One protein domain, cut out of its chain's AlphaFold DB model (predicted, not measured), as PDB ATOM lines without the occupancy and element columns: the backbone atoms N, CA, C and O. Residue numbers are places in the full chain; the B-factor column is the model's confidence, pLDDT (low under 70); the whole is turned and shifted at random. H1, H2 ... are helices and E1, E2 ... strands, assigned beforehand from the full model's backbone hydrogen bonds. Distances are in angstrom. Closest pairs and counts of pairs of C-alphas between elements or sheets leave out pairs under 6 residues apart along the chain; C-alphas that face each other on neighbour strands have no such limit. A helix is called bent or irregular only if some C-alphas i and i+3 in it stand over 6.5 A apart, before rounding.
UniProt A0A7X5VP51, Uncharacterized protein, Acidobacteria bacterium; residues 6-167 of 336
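This is residues 6 to 167 of the 336 residues of an uncharacterized protein of Acidobacteria bacterium (UniProt A0A7X5VP51). Three long helices, H3, H4 and H5a, stand side by side in an up-and-down bundle, each running against the one before it. The bent helix H1 wraps round one side of it, H2 crosses the first part of H3, the small hairpin of E1 and E2 packs on H3, and H5b, after the bend in H5, crosses H4 at a steep tilt of 57 degrees and packs on its residues 101 to 109. The printed part has 162 residues, in the order H1, E1, E2, H2, H3, H4, H5, mostly helix, with one antiparallel sheet E1 - E2. It is compact, with a radius of gyration of the C-alphas of 15.5 A and spans of 44 by 33 by 28 A.

H1, residues 6 to 27, was assigned as one helix by its hydrogen bonds but is bent: C-alphas 17 and 20 are 8.3 A apart, and its arms H1a, residues 6 to 17, and H1b, residues 20 to 27, are about perpendicular at 83 degrees. E1, residues 37 to 40, and E2, residues 43 to 46, form a hairpin, with N 38 to O 45 at 2.9 A and N 40 to O 43 at 2.8 A within hydrogen-bond range. H2, residues 49 to 59, touches the hub H3, residues 69 to 88, at Ala 54 and Pro 70, their closest C-alphas, 4.6 A apart. H1b touches H3, closest at the C-alphas of His 21 and Ala 78, 5.0 A; the C-alphas of Gln 43 in E2 and Ala 81 in H3 are 5.8 A apart. H4, residues 98 to 123, forms a helical hairpin with H3 at a tilt of 35.3 degrees, only just steep; their closest C-alphas, Phe 79 and Gly 107, are 6.5 A apart. H5, residues 127 to 166, assigned as one helix by its hydrogen bonds, is bent, with C-alphas 150 and 153 9.4 A apart; its arms are H5a, residues 127 to 150, and H5b, residues 153 to 166. H5a is irregular, only just: C-alphas 147 and 150 are 6.54 A apart. H5a touches H4 at a shallow tilt of 21 degrees, opposite ways, closest at the C-alphas of Ile 118 and Val 130, 5.4 A. H5b touches residues 101 to 109 of H4, closest at the C-alphas of Ala 105 and Ala 163, 4.4 A. Every O i to N i+4 pair is within hydrogen-bond range in H1b, H2, H3 and H4; in H1a it is 7 of 8, in H5a 19 of 20, in H5b 8 of 10.

H1a begins at C-alpha 6, (-39.449, 36.623, -15.619). H3 is 28.8 A long, H4 37.9 A and H5a 35.7 A. H5b ends at C-alpha 166, (-32.796, 37.671, -7.622).

The C-alphas of Asp 93 and Gly 125, the two farthest apart, are 48.6 A apart. The printed part has no cut and no long link. Mean pLDDT of the printed part is 82.2; residues 6 to 12, 27 to 33, 62 to 67 and 90 to 96 are under 70.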
ATOM      1  N   SER A   6     -39.721  36.719 -17.061       43.59
ATOM      2  CA  SER A   6     -39.449  36.623 -15.619       43.59
ATOM      3  C   SER A   6     -37.967  36.369 -15.318       43.59
ATOM      4  O   SER A   6     -37.420  36.994 -14.419       43.59
ATOM      5  N   GLU A   7     -37.291  35.511 -16.094       43.22
ATOM      6  CA  GLU A   7     -35.848  35.240 -15.945       43.22
ATOM      7  C   GLU A   7     -34.985  36.450 -16.335       43.22
ATOM      8  O   GLU A   7     -33.897  36.639 -15.796       43.22
ATOM      9  N   ARG A   8     -35.472  37.303 -17.249       49.53
ATOM     10  CA  ARG A   8     -34.793  38.567 -17.578       49.53
ATOM     11  C   ARG A   8     -34.910  39.601 -16.465       49.53
ATOM     12  O   ARG A   8     -34.006  40.420 -16.348       49.53
ATOM     13  N   SER A   9     -35.985  39.566 -15.677       51.56
ATOM     14  CA  SER A   9     -36.242  40.531 -14.601       51.56
ATOM     15  C   SER A   9     -35.362  40.295 -13.369       51.56
ATOM     16  O   SER A   9     -34.871  41.250 -12.788       51.56
ATOM     17  N   SER A  10     -35.109  39.041 -12.978       53.44
ATOM     18  CA  SER A  10     -34.305  38.738 -11.781       53.44
ATOM     19  C   SER A  10     -32.800  38.927 -12.009       53.44
ATOM     20  O   SER A  10     -32.094  39.440 -11.143       53.44
ATOM     21  N   ALA A  11     -32.308  38.565 -13.201       58.22
ATOM     22  CA  ALA A  11     -30.919  38.801 -13.594       58.22
ATOM     23  C   ALA A  11     -30.598  40.304 -13.685       58.22
ATOM     24  O   ALA A  11     -29.511  40.720 -13.293       58.22
ATOM     25  N   THR A  12     -31.562  41.129 -14.118       68.06
ATOM     26  CA  THR A  12     -31.372  42.584 -14.226       68.06
ATOM     27  C   THR A  12     -31.304  43.290 -12.879       68.06
ATOM     28  O   THR A  12     -30.620  44.303 -12.787       68.06
ATOM     29  N   ASP A  13     -31.954  42.785 -11.830       76.38
ATOM     30  CA  ASP A  13     -31.874  43.406 -10.502       76.38
ATOM     31  C   ASP A  13     -30.520  43.137  -9.829       76.38
ATOM     32  O   ASP A  13     -29.925  44.041  -9.239       76.38
ATOM     33  N   ARG A  14     -29.982  41.923  -9.997       80.31
ATOM     34  CA  ARG A  14     -28.632  41.571  -9.537       80.31
ATOM     35  C   ARG A  14     -27.548  42.333 -10.298       80.31
ATOM     36  O   ARG A  14     -26.611  42.829  -9.678       80.31
ATOM     37  N   GLU A  15     -27.671  42.421 -11.622       82.50
ATOM     38  CA  GLU A  15     -26.749  43.209 -12.444       82.50
ATOM     39  C   GLU A  15     -26.814  44.686 -12.055       82.50
ATOM     40  O   GLU A  15     -25.775  45.263 -11.761       82.50
ATOM     41  N   ARG A  16     -28.013  45.263 -11.880       84.69
ATOM     42  CA  ARG A  16     -28.181  46.666 -11.464       84.69
ATOM     43  C   ARG A  16     -27.472  46.992 -10.147       84.69
ATOM     44  O   ARG A  16     -26.850  48.047 -10.054       84.69
ATOM     45  N   ALA A  17     -27.530  46.101  -9.156       82.50
ATOM     46  CA  ALA A  17     -26.855  46.297  -7.868       82.50
ATOM     47  C   ALA A  17     -25.314  46.301  -7.980       82.50
ATOM     48  O   ALA A  17     -24.630  46.883  -7.140       82.50
ATOM     49  N   LEU A  18     -24.761  45.659  -9.013       87.25
ATOM     50  CA  LEU A  18     -23.319  45.491  -9.226       87.25
ATOM     51  C   LEU A  18     -22.802  46.213 -10.484       87.25
ATOM     52  O   LEU A  18     -21.618  46.108 -10.814       87.25
ATOM     53  N   GLU A  19     -23.671  46.945 -11.182       86.69
ATOM     54  CA  GLU A  19     -23.453  47.470 -12.532       86.69
ATOM     55  C   GLU A  19     -22.155  48.281 -12.677       86.69
ATOM     56  O   GLU A  19     -21.409  48.023 -13.626       86.69
ATOM     57  N   PRO A  20     -21.795  49.190 -11.739       85.06
ATOM     58  CA  PRO A  20     -20.572  49.980 -11.869       85.06
ATOM     59  C   PRO A  20     -19.312  49.109 -11.967       85.06
ATOM     60  O   PRO A  20     -18.411  49.387 -12.760       85.06
ATOM     61  N   HIS A  21     -19.255  48.026 -11.193       85.75
ATOM     62  CA  HIS A  21     -18.118  47.106 -11.148       85.75
ATOM     63  C   HIS A  21     -18.165  46.090 -12.287       85.75
ATOM     64  O   HIS A  21     -17.120  45.704 -12.816       85.75
ATOM     65  N   LEU A  22     -19.366  45.674 -12.700       84.94
ATOM     66  CA  LEU A  22     -19.557  44.792 -13.850       84.94
ATOM     67  C   LEU A  22     -19.125  45.458 -15.161       84.94
ATOM     68  O   LEU A  22     -18.480  44.798 -15.980       84.94
ATOM     69  N   GLU A  23     -19.421  46.746 -15.350       84.81
ATOM     70  CA  GLU A  23     -18.969  47.511 -16.519       84.81
ATOM     71  C   GLU A  23     -17.450  47.722 -16.516       84.81
ATOM     72  O   GLU A  23     -16.797  47.547 -17.545       84.81
ATOM     73  N   GLN A  24     -16.840  47.986 -15.357       82.88
ATOM     74  CA  GLN A  24     -15.378  48.061 -15.253       82.88
ATOM     75  C   GLN A  24     -14.706  46.724 -15.581       82.88
ATOM     76  O   GLN A  24     -13.724  46.696 -16.323       82.88
ATOM     77  N   LEU A  25     -15.259  45.605 -15.105       82.62
ATOM     78  CA  LEU A  25     -14.781  44.268 -15.467       82.62
ATOM     79  C   LEU A  25     -14.981  43.956 -16.955       82.62
ATOM     80  O   LEU A  25     -14.161  43.251 -17.539       82.62
ATOM     81  N   ARG A  26     -16.038  44.493 -17.580       77.38
ATOM     82  CA  ARG A  26     -16.270  44.380 -19.027       77.38
ATOM     83  C   ARG A  26     -15.254  45.205 -19.822       77.38
ATOM     84  O   ARG A  26     -14.754  44.724 -20.830       77.38
ATOM     85  N   GLY A  27     -14.918  46.408 -19.359       68.69
ATOM     86  CA  GLY A  27     -13.872  47.255 -19.945       68.69
ATOM     87  C   GLY A  27     -12.450  46.733 -19.706       68.69
ATOM     88  O   GLY A  27     -11.545  47.007 -20.491       68.69
ATOM     89  N   ALA A  28     -12.251  45.913 -18.670       65.44
ATOM     90  CA  ALA A  28     -10.985  45.262 -18.343       65.44
ATOM     91  C   ALA A  28     -10.661  44.051 -19.248       65.44
ATOM     92  O   ALA A  28      -9.912  43.155 -18.863       65.44
ATOM     93  N   THR A  29     -11.149  44.028 -20.493       55.72
ATOM     94  CA  THR A  29     -10.848  42.998 -21.511       55.72
ATOM     95  C   THR A  29      -9.350  42.826 -21.813       55.72
ATOM     96  O   THR A  29      -8.967  41.883 -22.501       55.72
ATOM     97  N   GLY A  30      -8.497  43.720 -21.300       58.66
ATOM     98  CA  GLY A  30      -7.039  43.680 -21.395       58.66
ATOM     99  C   GLY A  30      -6.306  43.285 -20.109       58.66
ATOM    100  O   GLY A  30      -5.146  43.666 -19.970       58.66
ATOM    101  N   ILE A  31      -6.933  42.574 -19.155       66.44
ATOM    102  CA  ILE A  31      -6.203  42.037 -17.989       66.44
ATOM    103  C   ILE A  31      -5.030  41.193 -18.502       66.44
ATOM    104  O   ILE A  31      -5.222  40.149 -19.132       66.44
ATOM    105  N   ALA A  32      -3.811  41.670 -18.247       68.19
ATOM    106  CA  ALA A  32      -2.596  41.002 -18.681       68.19
ATOM    107  C   ALA A  32      -2.542  39.572 -18.118       68.19
ATOM    108  O   ALA A  32      -2.997  39.304 -17.001       68.19
ATOM    109  N   ALA A  33      -1.981  38.636 -18.887       69.19
ATOM    110  CA  ALA A  33      -1.929  37.219 -18.516       69.19
ATOM    111  C   ALA A  33      -1.203  36.962 -17.177       69.19
ATOM    112  O   ALA A  33      -1.424  35.938 -16.527       69.19
ATOM    113  N   ASP A  34      -0.352  37.896 -16.761       76.56
ATOM    114  CA  ASP A  34       0.429  37.898 -15.532       76.56
ATOM    115  C   ASP A  34      -0.165  38.768 -14.408       76.56
ATOM    116  O   ASP A  34       0.279  38.639 -13.269       76.56
ATOM    117  N   ALA A  35      -1.224  39.548 -14.654       79.56
ATOM    118  CA  ALA A  35      -1.823  40.445 -13.662       79.56
ATOM    119  C   ALA A  35      -2.313  39.697 -12.410       79.56
ATOM    120  O   ALA A  35      -3.187  38.843 -12.491       79.56
ATOM    121  N   THR A  36      -1.783  39.995 -11.230       84.44
ATOM    122  CA  THR A  36      -2.197  39.341  -9.970       84.44
ATOM    123  C   THR A  36      -3.304  40.094  -9.235       84.44
ATOM    124  O   THR A  36      -3.822  39.614  -8.228       84.44
ATOM    125  N   SER A  37      -3.684  41.266  -9.742       85.44
ATOM    126  CA  SER A  37      -4.723  42.112  -9.169       85.44
ATOM    127  C   SER A  37      -5.536  42.824 -10.249       85.44
ATOM    128  O   SER A  37      -5.067  42.999 -11.374       85.44
ATOM    129  N   VAL A  38      -6.763  43.214  -9.902       85.12
ATOM    130  CA  VAL A  38      -7.633  44.087 -10.703       85.12
ATOM    131  C   VAL A  38      -8.058  45.259  -9.834       85.12
ATOM    132  O   VAL A  38      -8.412  45.072  -8.671       85.12
ATOM    133  N   VAL A  39      -8.025  46.458 -10.408       83.94
ATOM    134  CA  VAL A  39      -8.567  47.657  -9.770       83.94
ATOM    135  C   VAL A  39     -10.022  47.806 -10.194       83.94
ATOM    136  O   VAL A  39     -10.294  47.889 -11.391       83.94
ATOM    137  N   LEU A  40     -10.937  47.813  -9.228       82.75
ATOM    138  CA  LEU A  40     -12.365  48.028  -9.433       82.75
ATOM    139  C   LEU A  40     -12.837  49.126  -8.477       82.75
ATOM    140  O   LEU A  40     -12.773  48.962  -7.261       82.75
ATOM    141  N   GLY A  41     -13.268  50.257  -9.027       81.69
ATOM    142  CA  GLY A  41     -13.574  51.464  -8.268       81.69
ATOM    143  C   GLY A  41     -12.339  51.955  -7.517       81.69
ATOM    144  O   GLY A  41     -11.295  52.200  -8.122       81.69
ATOM    145  N   ASN A  42     -12.448  52.072  -6.195       82.81
ATOM    146  CA  ASN A  42     -11.323  52.392  -5.308       82.81
ATOM    147  C   ASN A  42     -10.652  51.140  -4.697       82.81
ATOM    148  O   ASN A  42      -9.769  51.274  -3.849       82.81
ATOM    149  N   GLN A  43     -11.048  49.931  -5.115       86.44
ATOM    150  CA  GLN A  43     -10.536  48.672  -4.573       86.44
ATOM    151  C   GLN A  43      -9.503  48.014  -5.471       86.44
ATOM    152  O   GLN A  43      -9.652  47.946  -6.688       86.44
ATOM    153  N   ILE A  44      -8.490  47.427  -4.837       86.31
ATOM    154  CA  ILE A  44      -7.534  46.531  -5.484       86.31
ATOM    155  C   ILE A  44      -7.865  45.111  -5.032       86.31
ATOM    156  O   ILE A  44      -7.624  44.738  -3.884       86.31
ATOM    157  N   LEU A  45      -8.412  44.304  -5.936       86.38
ATOM    158  CA  LEU A  45      -8.712  42.905  -5.669       86.38
ATOM    159  C   LEU A  45      -7.575  42.012  -6.140       86.38
ATOM    160  O   LEU A  45      -7.197  42.045  -7.308       86.38
ATOM    161  N   SER A  46      -7.090  41.142  -5.255       88.44
ATOM    162  CA  SER A  46      -6.270  40.001  -5.662       88.44
ATOM    163  C   SER A  46      -7.130  39.004  -6.440       88.44
ATOM    164  O   SER A  46      -8.207  38.604  -5.977       88.44
ATOM    165  N   ILE A  47      -6.638  38.595  -7.607       89.69
ATOM    166  CA  ILE A  47      -7.319  37.668  -8.514       89.69
ATOM    167  C   ILE A  47      -6.475  36.416  -8.731       89.69
ATOM    168  O   ILE A  47      -5.285  36.469  -9.048       89.69
ATOM    169  N   ALA A  48      -7.106  35.258  -8.581       90.25
ATOM    170  CA  ALA A  48      -6.460  33.983  -8.826       90.25
ATOM    171  C   ALA A  48      -6.284  33.727 -10.339       90.25
ATOM    172  O   ALA A  48      -7.067  34.217 -11.158       90.25
ATOM    173  N   PRO A  49      -5.323  32.872 -10.748       91.00
ATOM    174  CA  PRO A  49      -5.119  32.551 -12.160       91.00
ATOM    175  C   PRO A  49      -6.368  32.025 -12.880       91.00
ATOM    176  O   PRO A  49      -6.544  32.290 -14.065       91.00
ATOM    177  N   TRP A  50      -7.234  31.295 -12.173       91.06
ATOM    178  CA  TRP A  50      -8.471  30.754 -12.739       91.06
ATOM    179  C   TRP A  50      -9.577  31.809 -12.865       91.06
ATOM    180  O   TRP A  50     -10.356  31.743 -13.809       91.06
ATOM    181  N   GLU A  51      -9.613  32.800 -11.969       91.31
ATOM    182  CA  GLU A  51     -10.564  33.919 -12.017       91.31
ATOM    183  C   GLU A  51     -10.281  34.795 -13.241       91.31
ATOM    184  O   GLU A  51     -11.200  35.172 -13.962       91.31
ATOM    185  N   ARG A  52      -8.999  35.018 -13.561       88.62
ATOM    186  CA  ARG A  52      -8.594  35.664 -14.821       88.62
ATOM    187  C   ARG A  52      -9.093  34.930 -16.047       88.62
ATOM    188  O   ARG A  52      -9.628  35.541 -16.966       88.62
ATOM    189  N   GLU A  53      -8.888  33.618 -16.074       87.00
ATOM    190  CA  GLU A  53      -9.323  32.801 -17.200       87.00
ATOM    191  C   GLU A  53     -10.851  32.824 -17.328       87.00
ATOM    192  O   GLU A  53     -11.364  32.890 -18.442       87.00
ATOM    193  N   ALA A  54     -11.577  32.852 -16.208       87.62
ATOM    194  CA  ALA A  54     -13.024  33.031 -16.186       87.62
ATOM    195  C   ALA A  54     -13.442  34.368 -16.822       87.62
ATOM    196  O   ALA A  54     -14.264  34.385 -17.738       87.62
ATOM    197  N   LEU A  55     -12.817  35.476 -16.410       86.44
ATOM    198  CA  LEU A  55     -13.063  36.808 -16.973       86.44
ATOM    199  C   LEU A  55     -12.732  36.876 -18.471       86.44
ATOM    200  O   LEU A  55     -13.487  37.461 -19.252       86.44
ATOM    201  N   ARG A  56     -11.638  36.235 -18.897       84.75
ATOM    202  CA  ARG A  56     -11.230  36.163 -20.308       84.75
ATOM    203  C   ARG A  56     -12.244  35.390 -21.149       84.75
ATOM    204  O   ARG A  56     -12.625  35.861 -22.217       84.75
ATOM    205  N   ARG A  57     -12.701  34.228 -20.669       82.69
ATOM    206  CA  ARG A  57     -13.722  33.407 -21.347       82.69
ATOM    207  C   ARG A  57     -15.053  34.130 -21.465       82.69
ATOM    208  O   ARG A  57     -15.678  34.071 -22.520       82.69
ATOM    209  N   PHE A  58     -15.447  34.828 -20.404       81.06
ATOM    210  CA  PHE A  58     -16.641  35.659 -20.413       81.06
ATOM    211  C   PHE A  58     -16.527  36.770 -21.472       81.06
ATOM    212  O   PHE A  58     -17.407  36.918 -22.314       81.06
ATOM    213  N   SER A  59     -15.402  37.494 -21.490       79.44
ATOM    214  CA  SER A  59     -15.146  38.592 -22.438       79.44
ATOM    215  C   SER A  59     -15.080  38.133 -23.894       79.44
ATOM    216  O   SER A  59     -15.517  38.843 -24.795       79.44
ATOM    217  N   ALA A  60     -14.553  36.933 -24.137       78.00
ATOM    218  CA  ALA A  60     -14.484  36.347 -25.471       78.00
ATOM    219  C   ALA A  60     -15.852  35.872 -25.996       78.00
ATOM    220  O   ALA A  60     -15.928  35.388 -27.125       78.00
ATOM    221  N   GLY A  61     -16.921  35.945 -25.189       71.19
ATOM    222  CA  GLY A  61     -18.228  35.386 -25.540       71.19
ATOM    223  C   GLY A  61     -18.187  33.868 -25.747       71.19
ATOM    224  O   GLY A  61     -19.120  33.290 -26.303       71.19
ATOM    225  N   THR A  62     -17.105  33.213 -25.315       58.62
ATOM    226  CA  THR A  62     -16.922  31.762 -25.370       58.62
ATOM    227  C   THR A  62     -17.649  31.139 -24.192       58.62
ATOM    228  O   THR A  62     -17.041  30.543 -23.305       58.62
ATOM    229  N   ASP A  63     -18.965  31.323 -24.161       58.59
ATOM    230  CA  ASP A  63     -19.833  30.568 -23.276       58.59
ATOM    231  C   ASP A  63     -19.969  29.179 -23.913       58.59
ATOM    232  O   ASP A  63     -20.837  28.911 -24.750       58.59
ATOM    233  N   GLU A  64     -18.995  28.308 -23.632       52.72
ATOM    234  CA  GLU A  64     -19.066  26.902 -24.018       52.72
ATOM    235  C   GLU A  64     -20.352  26.331 -23.412       52.72
ATOM    236  O   GLU A  64     -20.460  26.173 -22.198       52.72
ATOM    237  N   LYS A  65     -21.351  26.128 -24.283       49.25
ATOM    238  CA  LYS A  65     -22.683  25.552 -24.040       49.25
ATOM    239  C   LYS A  65     -22.907  25.073 -22.594       49.25
ATOM    240  O   LYS A  65     -22.657  23.913 -22.280       49.25
ATOM    241  N   GLY A  66     -23.445  25.954 -21.746       56.56
ATOM    242  CA  GLY A  66     -23.996  25.592 -20.432       56.56
ATOM    243  C   GLY A  66     -23.079  25.796 -19.223       56.56
ATOM    244  O   GLY A  66     -23.448  25.416 -18.114       56.56
ATOM    245  N   HIS A  67     -21.900  26.397 -19.381       64.31
ATOM    246  CA  HIS A  67     -21.039  26.727 -18.246       64.31
ATOM    247  C   HIS A  67     -21.269  28.158 -17.752       64.31
ATOM    248  O   HIS A  67     -20.480  29.040 -18.035       64.31
ATOM    249  N   HIS A  68     -22.299  28.369 -16.928       76.50
ATOM    250  CA  HIS A  68     -22.639  29.681 -16.344       76.50
ATOM    251  C   HIS A  68     -21.658  30.194 -15.267       76.50
ATOM    252  O   HIS A  68     -21.793  31.308 -14.761       76.50
ATOM    253  N   TRP A  69     -20.653  29.399 -14.893       82.25
ATOM    254  CA  TRP A  69     -19.738  29.733 -13.801       82.25
ATOM    255  C   TRP A  69     -18.775  30.909 -14.082       82.25
ATOM    256  O   TRP A  69     -18.453  31.602 -13.118       82.25
ATOM    257  N   PRO A  70     -18.333  31.224 -15.323       86.75
ATOM    258  CA  PRO A  70     -17.524  32.417 -15.581       86.75
ATOM    259  C   PRO A  70     -18.296  33.717 -15.338       86.75
ATOM    260  O   PRO A  70     -17.727  34.676 -14.817       86.75
ATOM    261  N   ALA A  71     -19.597  33.736 -15.650       84.94
ATOM    262  CA  ALA A  71     -20.471  34.866 -15.340       84.94
ATOM    263  C   ALA A  71     -20.585  35.074 -13.821       84.94
ATOM    264  O   ALA A  71     -20.415  36.193 -13.343       84.94
ATOM    265  N   LEU A  72     -20.754  33.993 -13.054       87.50
ATOM    266  CA  LEU A  72     -20.795  34.053 -11.587       87.50
ATOM    267  C   LEU A  72     -19.452  34.427 -10.962       87.50
ATOM    268  O   LEU A  72     -19.421  35.121  -9.951       87.50
ATOM    269  N   ALA A  73     -18.329  34.011 -11.556       90.25
ATOM    270  CA  ALA A  73     -17.012  34.457 -11.116       90.25
ATOM    271  C   ALA A  73     -16.862  35.978 -11.284       90.25
ATOM    272  O   ALA A  73     -16.393  36.655 -10.371       90.25
ATOM    273  N   ARG A  74     -17.319  36.526 -12.418       90.94
ATOM    274  CA  ARG A  74     -17.349  37.973 -12.673       90.94
ATOM    275  C   ARG A  74     -18.226  38.710 -11.658       90.94
ATOM    276  O   ARG A  74     -17.766  39.675 -11.057       90.94
ATOM    277  N   GLU A  75     -19.457  38.251 -11.454       91.38
ATOM    278  CA  GLU A  75     -20.380  38.839 -10.473       91.38
ATOM    279  C   GLU A  75     -19.828  38.759  -9.046       91.38
ATOM    280  O   GLU A  75     -19.882  39.734  -8.304       91.38
ATOM    281  N   GLY A  76     -19.218  37.630  -8.679       92.75
ATOM    282  CA  GLY A  76     -18.562  37.448  -7.390       92.75
ATOM    283  C   GLY A  76     -17.416  38.431  -7.158       92.75
ATOM    284  O   GLY A  76     -17.300  38.993  -6.072       92.75
ATOM    285  N   LEU A  77     -16.586  38.686  -8.173       92.81
ATOM    286  CA  LEU A  77     -15.520  39.691  -8.090       92.81
ATOM    287  C   LEU A  77     -16.072  41.117  -8.000       92.81
ATOM    288  O   LEU A  77     -15.579  41.897  -7.188       92.81
ATOM    289  N   ALA A  78     -17.105  41.449  -8.778       92.56
ATOM    290  CA  ALA A  78     -17.790  42.739  -8.685       92.56
ATOM    291  C   ALA A  78     -18.350  42.971  -7.272       92.56
ATOM    292  O   ALA A  78     -18.103  44.008  -6.659       92.56
ATOM    293  N   PHE A  79     -19.011  41.959  -6.712       94.62
ATOM    294  CA  PHE A  79     -19.514  41.977  -5.344       94.62
ATOM    295  C   PHE A  79     -18.398  42.167  -4.303       94.62
ATOM    296  O   PHE A  79     -18.550  42.951  -3.368       94.62
ATOM    297  N   LEU A  80     -17.254  41.491  -4.458       93.06
ATOM    298  CA  LEU A  80     -16.119  41.645  -3.541       93.06
ATOM    299  C   LEU A  80     -15.511  43.050  -3.587       93.06
ATOM    300  O   LEU A  80     -15.129  43.573  -2.541       93.06
ATOM    301  N   ALA A  81     -15.447  43.677  -4.764       91.12
ATOM    302  CA  ALA A  81     -15.038  45.077  -4.870       91.12
ATOM    303  C   ALA A  81     -16.035  45.990  -4.159       91.12
ATOM    304  O   ALA A  81     -15.633  46.849  -3.378       91.12
ATOM    305  N   LYS A  82     -17.335  45.740  -4.333       91.44
ATOM    306  CA  LYS A  82     -18.369  46.500  -3.634       91.44
ATOM    307  C   LYS A  82     -18.255  46.381  -2.110       91.44
ATOM    308  O   LYS A  82     -18.334  47.385  -1.407       91.44
ATOM    309  N   CYS A  83     -17.975  45.184  -1.593       89.94
ATOM    310  CA  CYS A  83     -17.717  44.977  -0.164       89.94
ATOM    311  C   CYS A  83     -16.530  45.815   0.338       89.94
ATOM    312  O   CYS A  83     -16.594  46.385   1.425       89.94
ATOM    313  N   GLY A  84     -15.445  45.878  -0.442       87.06
ATOM    314  CA  GLY A  84     -14.261  46.665  -0.100       87.06
ATOM    315  C   GLY A  84     -14.537  48.171  -0.078       87.06
ATOM    316  O   GLY A  84     -14.105  48.847   0.851       87.06
ATOM    317  N   GLU A  85     -15.317  48.679  -1.041       87.81
ATOM    318  CA  GLU A  85     -15.793  50.073  -1.051       87.81
ATOM    319  C   GLU A  85     -16.561  50.405   0.227       87.81
ATOM    320  O   GLU A  85     -16.215  51.356   0.926       87.81
ATOM    321  N   ARG A  86     -17.548  49.574   0.583       85.69
ATOM    322  CA  ARG A  86     -18.370  49.766   1.787       85.69
ATOM    323  C   ARG A  86     -17.568  49.685   3.083       85.69
ATOM    324  O   ARG A  86     -17.940  50.317   4.062       85.69
ATOM    325  N   ALA A  87     -16.482  48.914   3.104       82.44
ATOM    326  CA  ALA A  87     -15.591  48.848   4.258       82.44
ATOM    327  C   ALA A  87     -14.729  50.115   4.422       82.44
ATOM    328  O   ALA A  87     -14.283  50.395   5.533       82.44
ATOM    329  N   GLN A  88     -14.478  50.853   3.334       77.88
ATOM    330  CA  GLN A  88     -13.716  52.107   3.338       77.88
ATOM    331  C   GLN A  88     -14.588  53.355   3.478       77.88
ATOM    332  O   GLN A  88     -14.087  54.382   3.931       77.88
ATOM    333  N   GLU A  89     -15.861  53.286   3.086       79.06
ATOM    334  CA  GLU A  89     -16.838  54.325   3.399       79.06
ATOM    335  C   GLU A  89     -16.913  54.478   4.923       79.06
ATOM    336  O   GLU A  89     -17.351  53.578   5.645       79.06
ATOM    337  N   GLU A  90     -16.418  55.616   5.413       58.88
ATOM    338  CA  GLU A  90     -16.492  56.002   6.818       58.88
ATOM    339  C   GLU A  90     -17.947  55.839   7.275       58.88
ATOM    340  O   GLU A  90     -18.860  56.199   6.529       58.88
ATOM    341  N   ARG A  91     -18.171  55.218   8.445       59.62
ATOM    342  CA  ARG A  91     -19.510  54.935   8.987       59.62
ATOM    343  C   ARG A  91     -20.241  56.252   9.257       59.62
ATOM    344  O   ARG A  91     -20.298  56.713  10.388       59.62
ATOM    345  N   THR A  92     -20.778  56.868   8.218       54.38
ATOM    346  CA  THR A  92     -21.793  57.899   8.336       54.38
ATOM    347  C   THR A  92     -23.018  57.219   8.928       54.38
ATOM    348  O   THR A  92     -23.429  56.170   8.426       54.38
ATOM    349  N   ASP A  93     -23.567  57.800   9.994       48.25
ATOM    350  CA  ASP A  93     -24.689  57.300  10.809       48.25
ATOM    351  C   ASP A  93     -26.016  57.088  10.043       48.25
ATOM    352  O   ASP A  93     -27.051  56.821  10.654       48.25
ATOM    353  N   ASP A  94     -26.004  57.133   8.708       49.38
ATOM    354  CA  ASP A  94     -27.119  56.710   7.868       49.38
ATOM    355  C   ASP A  94     -27.214  55.178   7.847       49.38
ATOM    356  O   ASP A  94     -26.730  54.448   6.972       49.38
ATOM    357  N   ALA A  95     -27.834  54.728   8.933       53.66
ATOM    358  CA  ALA A  95     -28.689  53.572   9.088       53.66
ATOM    359  C   ALA A  95     -29.201  53.003   7.756       53.66
ATOM    360  O   ALA A  95     -29.878  53.677   6.988       53.66
ATOM    361  N   GLU A  96     -28.918  51.720   7.533       61.41
ATOM    362  CA  GLU A  96     -29.786  50.833   6.753       61.41
ATOM    363  C   GLU A  96     -30.302  51.401   5.409       61.41
ATOM    364  O   GLU A  96     -31.499  51.421   5.138       61.41
ATOM    365  N   SER A  97     -29.401  51.856   4.531       77.19
ATOM    366  CA  SER A  97     -29.795  52.235   3.168       77.19
ATOM    367  C   SER A  97     -30.327  51.015   2.406       77.19
ATOM    368  O   SER A  97     -29.674  49.965   2.404       77.19
ATOM    369  N   GLU A  98     -31.444  51.166   1.697       83.94
ATOM    370  CA  GLU A  98     -32.017  50.121   0.835       83.94
ATOM    371  C   GLU A  98     -31.000  49.569  -0.186       83.94
ATOM    372  O   GLU A  98     -30.991  48.366  -0.443       83.94
ATOM    373  N   ASP A  99     -30.055  50.395  -0.645       84.94
ATOM    374  CA  ASP A  99     -28.956  49.978  -1.529       84.94
ATOM    375  C   ASP A  99     -28.049  48.913  -0.891       84.94
ATOM    376  O   ASP A  99     -27.667  47.942  -1.537       84.94
ATOM    377  N   ARG A 100     -27.729  49.040   0.405       86.69
ATOM    378  CA  ARG A 100     -26.919  48.041   1.133       86.69
ATOM    379  C   ARG A 100     -27.671  46.721   1.301       86.69
ATOM    380  O   ARG A 100     -27.049  45.657   1.292       86.69
ATOM    381  N   ILE A 101     -28.996  46.779   1.446       89.12
ATOM    382  CA  ILE A 101     -29.851  45.585   1.465       89.12
ATOM    383  C   ILE A 101     -29.812  44.903   0.093       89.12
ATOM    384  O   ILE A 101     -29.639  43.685   0.042       89.12
ATOM    385  N   ASP A 102     -29.916  45.662  -1.000       90.44
ATOM    386  CA  ASP A 102     -29.850  45.128  -2.366       90.44
ATOM    387  C   ASP A 102     -28.479  44.537  -2.704       90.44
ATOM    388  O   ASP A 102     -28.394  43.431  -3.240       90.44
ATOM    389  N   GLU A 103     -27.398  45.210  -2.317       91.12
ATOM    390  CA  GLU A 103     -26.027  44.716  -2.473       91.12
ATOM    391  C   GLU A 103     -25.818  43.404  -1.704       91.12
ATOM    392  O   GLU A 103     -25.336  42.413  -2.260       91.12
ATOM    393  N   ALA A 104     -26.233  43.349  -0.434       92.06
ATOM    394  CA  ALA A 104     -26.153  42.131   0.365       92.06
ATOM    395  C   ALA A 104     -27.043  41.008  -0.198       92.06
ATOM    396  O   ALA A 104     -26.638  39.840  -0.183       92.06
ATOM    397  N   ALA A 105     -28.225  41.340  -0.725       92.75
ATOM    398  CA  ALA A 105     -29.126  40.394  -1.375       92.75
ATOM    399  C   ALA A 105     -28.513  39.809  -2.653       92.75
ATOM    400  O   ALA A 105     -28.561  38.589  -2.839       92.75
ATOM    401  N   ALA A 106     -27.848  40.633  -3.467       92.75
ATOM    402  CA  ALA A 106     -27.106  40.184  -4.640       92.75
ATOM    403  C   ALA A 106     -26.008  39.182  -4.248       92.75
ATOM    404  O   ALA A 106     -25.902  38.111  -4.847       92.75
ATOM    405  N   GLY A 107     -25.256  39.461  -3.178       93.62
ATOM    406  CA  GLY A 107     -24.264  38.528  -2.636       93.62
ATOM    407  C   GLY A 107     -24.855  37.184  -2.209       93.62
ATOM    408  O   GLY A 107     -24.321  36.129  -2.550       93.62
ATOM    409  N   VAL A 108     -25.988  37.199  -1.499       94.44
ATOM    410  CA  VAL A 108     -26.697  35.971  -1.094       94.44
ATOM    411  C   VAL A 108     -27.207  35.194  -2.312       94.44
ATOM    412  O   VAL A 108     -27.104  33.967  -2.329       94.44
ATOM    413  N   ALA A 109     -27.719  35.875  -3.338       92.19
ATOM    414  CA  ALA A 109     -28.145  35.236  -4.579       92.19
ATOM    415  C   ALA A 109     -26.968  34.555  -5.301       92.19
ATOM    416  O   ALA A 109     -27.080  33.391  -5.685       92.19
ATOM    417  N   ILE A 110     -25.805  35.217  -5.391       92.44
ATOM    418  CA  ILE A 110     -24.584  34.632  -5.974       92.44
ATOM    419  C   ILE A 110     -24.137  33.391  -5.186       92.44
ATOM    420  O   ILE A 110     -23.765  32.381  -5.783       92.44
ATOM    421  N   LEU A 111     -24.195  33.421  -3.848       93.94
ATOM    422  CA  LEU A 111     -23.853  32.258  -3.015       93.94
ATOM    423  C   LEU A 111     -24.750  31.048  -3.299       93.94
ATOM    424  O   LEU A 111     -24.252  29.920  -3.324       93.94
ATOM    425  N   ARG A 112     -26.052  31.273  -3.515       92.31
ATOM    426  CA  ARG A 112     -27.005  30.211  -3.864       92.31
ATOM    427  C   ARG A 112     -26.673  29.602  -5.225       92.31
ATOM    428  O   ARG A 112     -26.551  28.383  -5.320       92.31
ATOM    429  N   ASP A 113     -26.434  30.432  -6.236       90.38
ATOM    430  CA  ASP A 113     -26.072  29.958  -7.577       90.38
ATOM    431  C   ASP A 113     -24.740  29.190  -7.578       90.38
ATOM    432  O   ASP A 113     -24.630  28.119  -8.183       90.38
ATOM    433  N   LEU A 114     -23.736  29.684  -6.843       90.69
ATOM    434  CA  LEU A 114     -22.455  28.995  -6.682       90.69
ATOM    435  C   LEU A 114     -22.620  27.628  -6.023       90.69
ATOM    436  O   LEU A 114     -21.988  26.672  -6.466       90.69
ATOM    437  N   GLN A 115     -23.458  27.514  -4.990       92.25
ATOM    438  CA  GLN A 115     -23.694  26.241  -4.310       92.25
ATOM    439  C   GLN A 115     -24.264  25.190  -5.268       92.25
ATOM    440  O   GLN A 115     -23.768  24.064  -5.307       92.25
ATOM    441  N   VAL A 116     -25.239  25.569  -6.093       89.94
ATOM    442  CA  VAL A 116     -25.851  24.659  -7.067       89.94
ATOM    443  C   VAL A 116     -24.826  24.175  -8.097       89.94
ATOM    444  O   VAL A 116     -24.732  22.976  -8.366       89.94
ATOM    445  N   ILE A 117     -24.001  25.079  -8.633       89.19
ATOM    446  CA  ILE A 117     -22.948  24.711  -9.591       89.19
ATOM    447  C   ILE A 117     -21.884  23.830  -8.939       89.19
ATOM    448  O   ILE A 117     -21.418  22.869  -9.548       89.19
ATOM    449  N   ILE A 118     -21.492  24.131  -7.702       89.56
ATOM    450  CA  ILE A 118     -20.541  23.304  -6.955       89.56
ATOM    451  C   ILE A 118     -21.079  21.875  -6.832       89.56
ATOM    452  O   ILE A 118     -20.347  20.931  -7.118       89.56
ATOM    453  N   GLU A 119     -22.349  21.696  -6.476       89.62
ATOM    454  CA  GLU A 119     -22.968  20.371  -6.373       89.62
ATOM    455  C   GLU A 119     -23.026  19.632  -7.716       89.62
ATOM    456  O   GLU A 119     -22.760  18.429  -7.767       89.62
ATOM    457  N   GLU A 120     -23.331  20.331  -8.810       89.38
ATOM    458  CA  GLU A 120     -23.288  19.770 -10.167       89.38
ATOM    459  C   GLU A 120     -21.874  19.307 -10.544       89.38
ATOM    460  O   GLU A 120     -21.692  18.209 -11.075       89.38
ATOM    461  N   LEU A 121     -20.851  20.102 -10.224       88.94
ATOM    462  CA  LEU A 121     -19.453  19.758 -10.483       88.94
ATOM    463  C   LEU A 121     -18.965  18.601  -9.605       88.94
ATOM    464  O   LEU A 121     -18.212  17.759 -10.096       88.94
ATOM    465  N   VAL A 122     -19.408  18.525  -8.344       90.38
ATOM    466  CA  VAL A 122     -19.145  17.381  -7.455       90.38
ATOM    467  C   VAL A 122     -19.744  16.110  -8.054       90.38
ATOM    468  O   VAL A 122     -19.033  15.118  -8.196       90.38
ATOM    469  N   ARG A 123     -21.015  16.149  -8.485       91.06
ATOM    470  CA  ARG A 123     -21.674  15.017  -9.165       91.06
ATOM    471  C   ARG A 123     -20.949  14.615 -10.453       91.06
ATOM    472  O   ARG A 123     -20.863  13.431 -10.759       91.06
ATOM    473  N   GLY A 124     -20.392  15.585 -11.176       88.44
ATOM    474  CA  GLY A 124     -19.586  15.365 -12.379       88.44
ATOM    475  C   GLY A 124     -18.117  14.986 -12.136       88.44
ATOM    476  O   GLY A 124     -17.374  14.858 -13.105       88.44
ATOM    477  N   GLY A 125     -17.661  14.851 -10.882       90.50
ATOM    478  CA  GLY A 125     -16.273  14.501 -10.544       90.50
ATOM    479  C   GLY A 125     -15.231  15.595 -10.834       90.50
ATOM    480  O   GLY A 125     -14.027  15.328 -10.835       90.50
ATOM    481  N   ARG A 126     -15.657  16.841 -11.071       88.62
ATOM    482  CA  ARG A 126     -14.801  17.980 -11.455       88.62
ATOM    483  C   ARG A 126     -14.225  18.700 -10.234       88.62
ATOM    484  O   ARG A 126     -14.479  19.877  -9.983       88.62
ATOM    485  N   MET A 127     -13.433  17.976  -9.444       90.19
ATOM    486  CA  MET A 127     -12.980  18.432  -8.119       90.19
ATOM    487  C   MET A 127     -12.060  19.662  -8.142       90.19
ATOM    488  O   MET A 127     -11.984  20.394  -7.153       90.19
ATOM    489  N   LYS A 128     -11.359  19.916  -9.254       91.44
ATOM    490  CA  LYS A 128     -10.505  21.103  -9.393       91.44
ATOM    491  C   LYS A 128     -11.353  22.377  -9.426       91.44
ATOM    492  O   LYS A 128     -11.061  23.318  -8.693       91.44
ATOM    493  N   GLU A 129     -12.402  22.383 -10.237       89.44
ATOM    494  CA  GLU A 129     -13.354  23.484 -10.369       89.44
ATOM    495  C   GLU A 129     -14.196  23.650  -9.101       89.44
ATOM    496  O   GLU A 129     -14.422  24.775  -8.665       89.44
ATOM    497  N   VAL A 130     -14.572  22.544  -8.443       90.62
ATOM    498  CA  VAL A 130     -15.227  22.575  -7.121       90.62
ATOM    499  C   VAL A 130     -14.402  23.368  -6.117       90.62
ATOM    500  O   VAL A 130     -14.941  24.241  -5.436       90.62
ATOM    501  N   LYS A 131     -13.095  23.094  -6.028       92.56
ATOM    502  CA  LYS A 131     -12.209  23.803  -5.100       92.56
ATOM    503  C   LYS A 131     -12.154  25.297  -5.420       92.56
ATOM    504  O   LYS A 131     -12.337  26.116  -4.530       92.56
ATOM    505  N   GLN A 132     -11.966  25.635  -6.695       93.50
ATOM    506  CA  GLN A 132     -11.902  27.019  -7.169       93.50
ATOM    507  C   GLN A 132     -13.168  27.809  -6.811       93.50
ATOM    508  O   GLN A 132     -13.084  28.876  -6.205       93.50
ATOM    509  N   LEU A 133     -14.346  27.261  -7.119       92.31
ATOM    510  CA  LEU A 133     -15.614  27.922  -6.818       92.31
ATOM    511  C   LEU A 133     -15.925  27.950  -5.318       92.31
ATOM    512  O   LEU A 133     -16.513  28.921  -4.851       92.31
ATOM    513  N   SER A 134     -15.508  26.940  -4.552       92.25
ATOM    514  CA  SER A 134     -15.651  26.948  -3.088       92.25
ATOM    515  C   SER A 134     -14.803  28.045  -2.444       92.25
ATOM    516  O   SER A 134     -15.280  28.736  -1.545       92.25
ATOM    517  N   ASP A 135     -13.575  28.255  -2.927       93.25
ATOM    518  CA  ASP A 135     -12.704  29.332  -2.449       93.25
ATOM    519  C   ASP A 135     -13.330  30.712  -2.733       93.25
ATOM    520  O   ASP A 135     -13.381  31.567  -1.844       93.25
ATOM    521  N   LEU A 136     -13.891  30.915  -3.934       93.94
ATOM    522  CA  LEU A 136     -14.640  32.133  -4.266       93.94
ATOM    523  C   LEU A 136     -15.890  32.295  -3.387       93.94
ATOM    524  O   LEU A 136     -16.114  33.367  -2.828       93.94
ATOM    525  N   ARG A 137     -16.682  31.229  -3.221       94.25
ATOM    526  CA  ARG A 137     -17.886  31.220  -2.377       94.25
ATOM    527  C   ARG A 137     -17.559  31.646  -0.946       94.25
ATOM    528  O   ARG A 137     -18.288  32.448  -0.373       94.25
ATOM    529  N   ASN A 138     -16.454  31.162  -0.382       93.38
ATOM    530  CA  ASN A 138     -16.020  31.530   0.966       93.38
ATOM    531  C   ASN A 138     -15.670  33.022   1.076       93.38
ATOM    532  O   ASN A 138     -16.077  33.669   2.041       93.38
ATOM    533  N   ARG A 139     -14.975  33.587   0.079       94.75
ATOM    534  CA  ARG A 139     -14.684  35.031   0.021       94.75
ATOM    535  C   ARG A 139     -15.974  35.854  -0.043       94.75
ATOM    536  O   ARG A 139     -16.129  36.809   0.711       94.75
ATOM    537  N   ILE A 140     -16.916  35.465  -0.903       95.00
ATOM    538  CA  ILE A 140     -18.216  36.145  -1.035       95.00
ATOM    539  C   ILE A 140     -19.007  36.044   0.268       95.00
ATOM    540  O   ILE A 140     -19.568  37.037   0.714       95.00
ATOM    541  N   HIS A 141     -19.010  34.880   0.924       93.50
ATOM    542  CA  HIS A 141     -19.676  34.696   2.211       93.50
ATOM    543  C   HIS A 141     -19.134  35.663   3.269       93.50
ATOM    544  O   HIS A 141     -19.918  36.311   3.955       93.50
ATOM    545  N   GLN A 142     -17.811  35.822   3.364       90.62
ATOM    546  CA  GLN A 142     -17.195  36.811   4.257       90.62
ATOM    547  C   GLN A 142     -17.622  38.250   3.917       90.62
ATOM    548  O   GLN A 142     -17.925  39.027   4.826       90.62
ATOM    549  N   GLY A 143     -17.699  38.595   2.627       91.19
ATOM    550  CA  GLY A 143     -18.207  39.892   2.168       91.19
ATOM    551  C   GLY A 143     -19.669  40.132   2.561       91.19
ATOM    552  O   GLY A 143     -19.990  41.159   3.154       91.19
ATOM    553  N   VAL A 144     -20.545  39.146   2.331       92.56
ATOM    554  CA  VAL A 144     -21.960  39.185   2.744       92.56
ATOM    555  C   VAL A 144     -22.086  39.364   4.252       92.56
ATOM    556  O   VAL A 144     -22.856  40.214   4.693       92.56
ATOM    557  N   THR A 145     -21.345  38.592   5.054       89.38
ATOM    558  CA  THR A 145     -21.358  38.738   6.517       89.38
ATOM    559  C   THR A 145     -20.987  40.161   6.913       89.38
ATOM    560  O   THR A 145     -21.724  40.785   7.670       89.38
ATOM    561  N   SER A 146     -19.909  40.700   6.340       87.69
ATOM    562  CA  SER A 146     -19.427  42.052   6.640       87.69
ATOM    563  C   SER A 146     -20.459  43.134   6.302       87.69
ATOM    564  O   SER A 146     -20.592  44.100   7.047       87.69
ATOM    565  N   MET A 147     -21.229  42.956   5.223       86.75
ATOM    566  CA  MET A 147     -22.310  43.878   4.859       86.75
ATOM    567  C   MET A 147     -23.574  43.709   5.702       86.75
ATOM    568  O   MET A 147     -24.274  44.686   5.938       86.75
ATOM    569  N   LYS A 148     -23.864  42.497   6.186       84.50
ATOM    570  CA  LYS A 148     -25.020  42.228   7.053       84.50
ATOM    571  C   LYS A 148     -24.830  42.749   8.473       84.50
ATOM    572  O   LYS A 148     -25.786  43.261   9.045       84.50
ATOM    573  N   THR A 149     -23.627  42.627   9.036       82.50
ATOM    574  CA  THR A 149     -23.328  43.007  10.427       82.50
ATOM    575  C   THR A 149     -23.852  44.397  10.826       82.50
ATOM    576  O   THR A 149     -24.484  44.485  11.875       82.50
ATOM    577  N   PRO A 150     -23.670  45.474  10.035       80.69
ATOM    578  CA  PRO A 150     -24.173  46.798  10.408       80.69
ATOM    579  C   PRO A 150     -25.680  47.016  10.175       80.69
ATOM    580  O   PRO A 150     -26.198  48.035  10.619       80.69
ATOM    581  N   LEU A 151     -26.391  46.124   9.473       77.62
ATOM    582  CA  LEU A 151     -27.788  46.345   9.057       77.62
ATOM    583  C   LEU A 151     -28.828  45.826  10.072       77.62
ATOM    584  O   LEU A 151     -30.024  46.043   9.905       77.62
ATOM    585  N   GLY A 152     -28.388  45.160  11.141       75.31
ATOM    586  CA  GLY A 152     -29.265  44.640  12.190       75.31
ATOM    587  C   GLY A 152     -30.179  43.476  11.750       75.31
ATOM    588  O   GLY A 152     -30.191  43.066  10.586       75.31
ATOM    589  N   PRO A 153     -30.961  42.893  12.680       75.88
ATOM    590  CA  PRO A 153     -31.743  41.678  12.412       75.88
ATOM    591  C   PRO A 153     -32.909  41.874  11.425       75.88
ATOM    592  O   PRO A 153     -33.243  40.961  10.672       75.88
ATOM    593  N   GLY A 154     -33.525  43.064  11.400       75.44
ATOM    594  CA  GLY A 154     -34.649  43.382  10.506       75.44
ATOM    595  C   GLY A 154     -34.257  43.408   9.024       75.44
ATOM    596  O   GLY A 154     -35.014  42.934   8.170       75.44
ATOM    597  N   ALA A 155     -33.042  43.867   8.709       83.12
ATOM    598  CA  ALA A 155     -32.486  43.798   7.363       83.12
ATOM    599  C   ALA A 155     -32.316  42.366   6.872       83.12
ATOM    600  O   ALA A 155     -32.482  42.110   5.685       83.12
ATOM    601  N   GLN A 156     -31.999  41.416   7.756       83.56
ATOM    602  CA  GLN A 156     -31.688  40.054   7.334       83.56
ATOM    603  C   GLN A 156     -32.865  39.389   6.609       83.56
ATOM    604  O   GLN A 156     -32.665  38.775   5.561       83.56
ATOM    605  N   ILE A 157     -34.087  39.585   7.109       85.62
ATOM    606  CA  ILE A 157     -35.309  39.070   6.476       85.62
ATOM    607  C   ILE A 157     -35.502  39.707   5.093       85.62
ATOM    608  O   ILE A 157     -35.799  39.011   4.120       85.62
ATOM    609  N   ARG A 158     -35.285  41.024   4.982       87.88
ATOM    610  CA  ARG A 158     -35.382  41.749   3.705       87.88
ATOM    611  C   ARG A 158     -34.335  41.269   2.703       87.88
ATOM    612  O   ARG A 158     -34.681  40.991   1.559       87.88
ATOM    613  N   ILE A 159     -33.090  41.092   3.143       90.19
ATOM    614  CA  ILE A 159     -31.987  40.572   2.326       90.19
ATOM    615  C   ILE A 159     -32.324  39.177   1.802       90.19
ATOM    616  O   ILE A 159     -32.146  38.905   0.619       90.19
ATOM    617  N   GLU A 160     -32.829  38.282   2.651       88.12
ATOM    618  CA  GLU A 160     -33.184  36.918   2.243       88.12
ATOM    619  C   GLU A 160     -34.371  36.882   1.273       88.12
ATOM    620  O   GLU A 160     -34.344  36.116   0.303       88.12
ATOM    621  N   SER A 161     -35.375  37.737   1.500       87.62
ATOM    622  CA  SER A 161     -36.528  37.904   0.613       87.62
ATOM    623  C   SER A 161     -36.111  38.435  -0.763       87.62
ATOM    624  O   SER A 161     -36.454  37.832  -1.781       87.62
ATOM    625  N   ARG A 162     -35.296  39.496  -0.813       88.81
ATOM    626  CA  ARG A 162     -34.788  40.060  -2.073       88.81
ATOM    627  C   ARG A 162     -33.847  39.109  -2.798       88.81
ATOM    628  O   ARG A 162     -33.974  38.925  -4.004       88.81
ATOM    629  N   ALA A 163     -32.975  38.416  -2.069       89.69
ATOM    630  CA  ALA A 163     -32.094  37.416  -2.657       89.69
ATOM    631  C   ALA A 163     -32.879  36.268  -3.307       89.69
ATOM    632  O   ALA A 163     -32.457  35.741  -4.330       89.69
ATOM    633  N   ALA A 164     -34.024  35.871  -2.738       86.44
ATOM    634  CA  ALA A 164     -34.894  34.869  -3.352       86.44
ATOM    635  C   ALA A 164     -35.503  35.350  -4.677       86.44
ATOM    636  O   ALA A 164     -35.632  34.545  -5.594       86.44
ATOM    637  N   ALA A 165     -35.816  36.642  -4.799       84.94
ATOM    638  CA  ALA A 165     -36.310  37.234  -6.043       84.94
ATOM    639  C   ALA A 165     -35.216  37.389  -7.121       84.94
ATOM    640  O   ALA A 165     -35.525  37.377  -8.309       84.94
ATOM    641  N   MET A 166     -33.945  37.508  -6.717       86.56
ATOM    642  CA  MET A 166     -32.796  37.671  -7.622       86.56
ATOM    643  C   MET A 166     -32.266  36.351  -8.204       86.56
ATOM    644  O   MET A 166     -31.565  36.366  -9.216       86.56
ATOM    645  N   VAL A 167     -32.581  35.204  -7.596       78.88
ATOM    646  CA  VAL A 167     -32.204  33.894  -8.148       78.88
ATOM    647  C   VAL A 167     -33.151  33.566  -9.308       78.88
ATOM    648  O   VAL A 167     -34.364  33.520  -9.098       78.88
TER     649      VAL A 167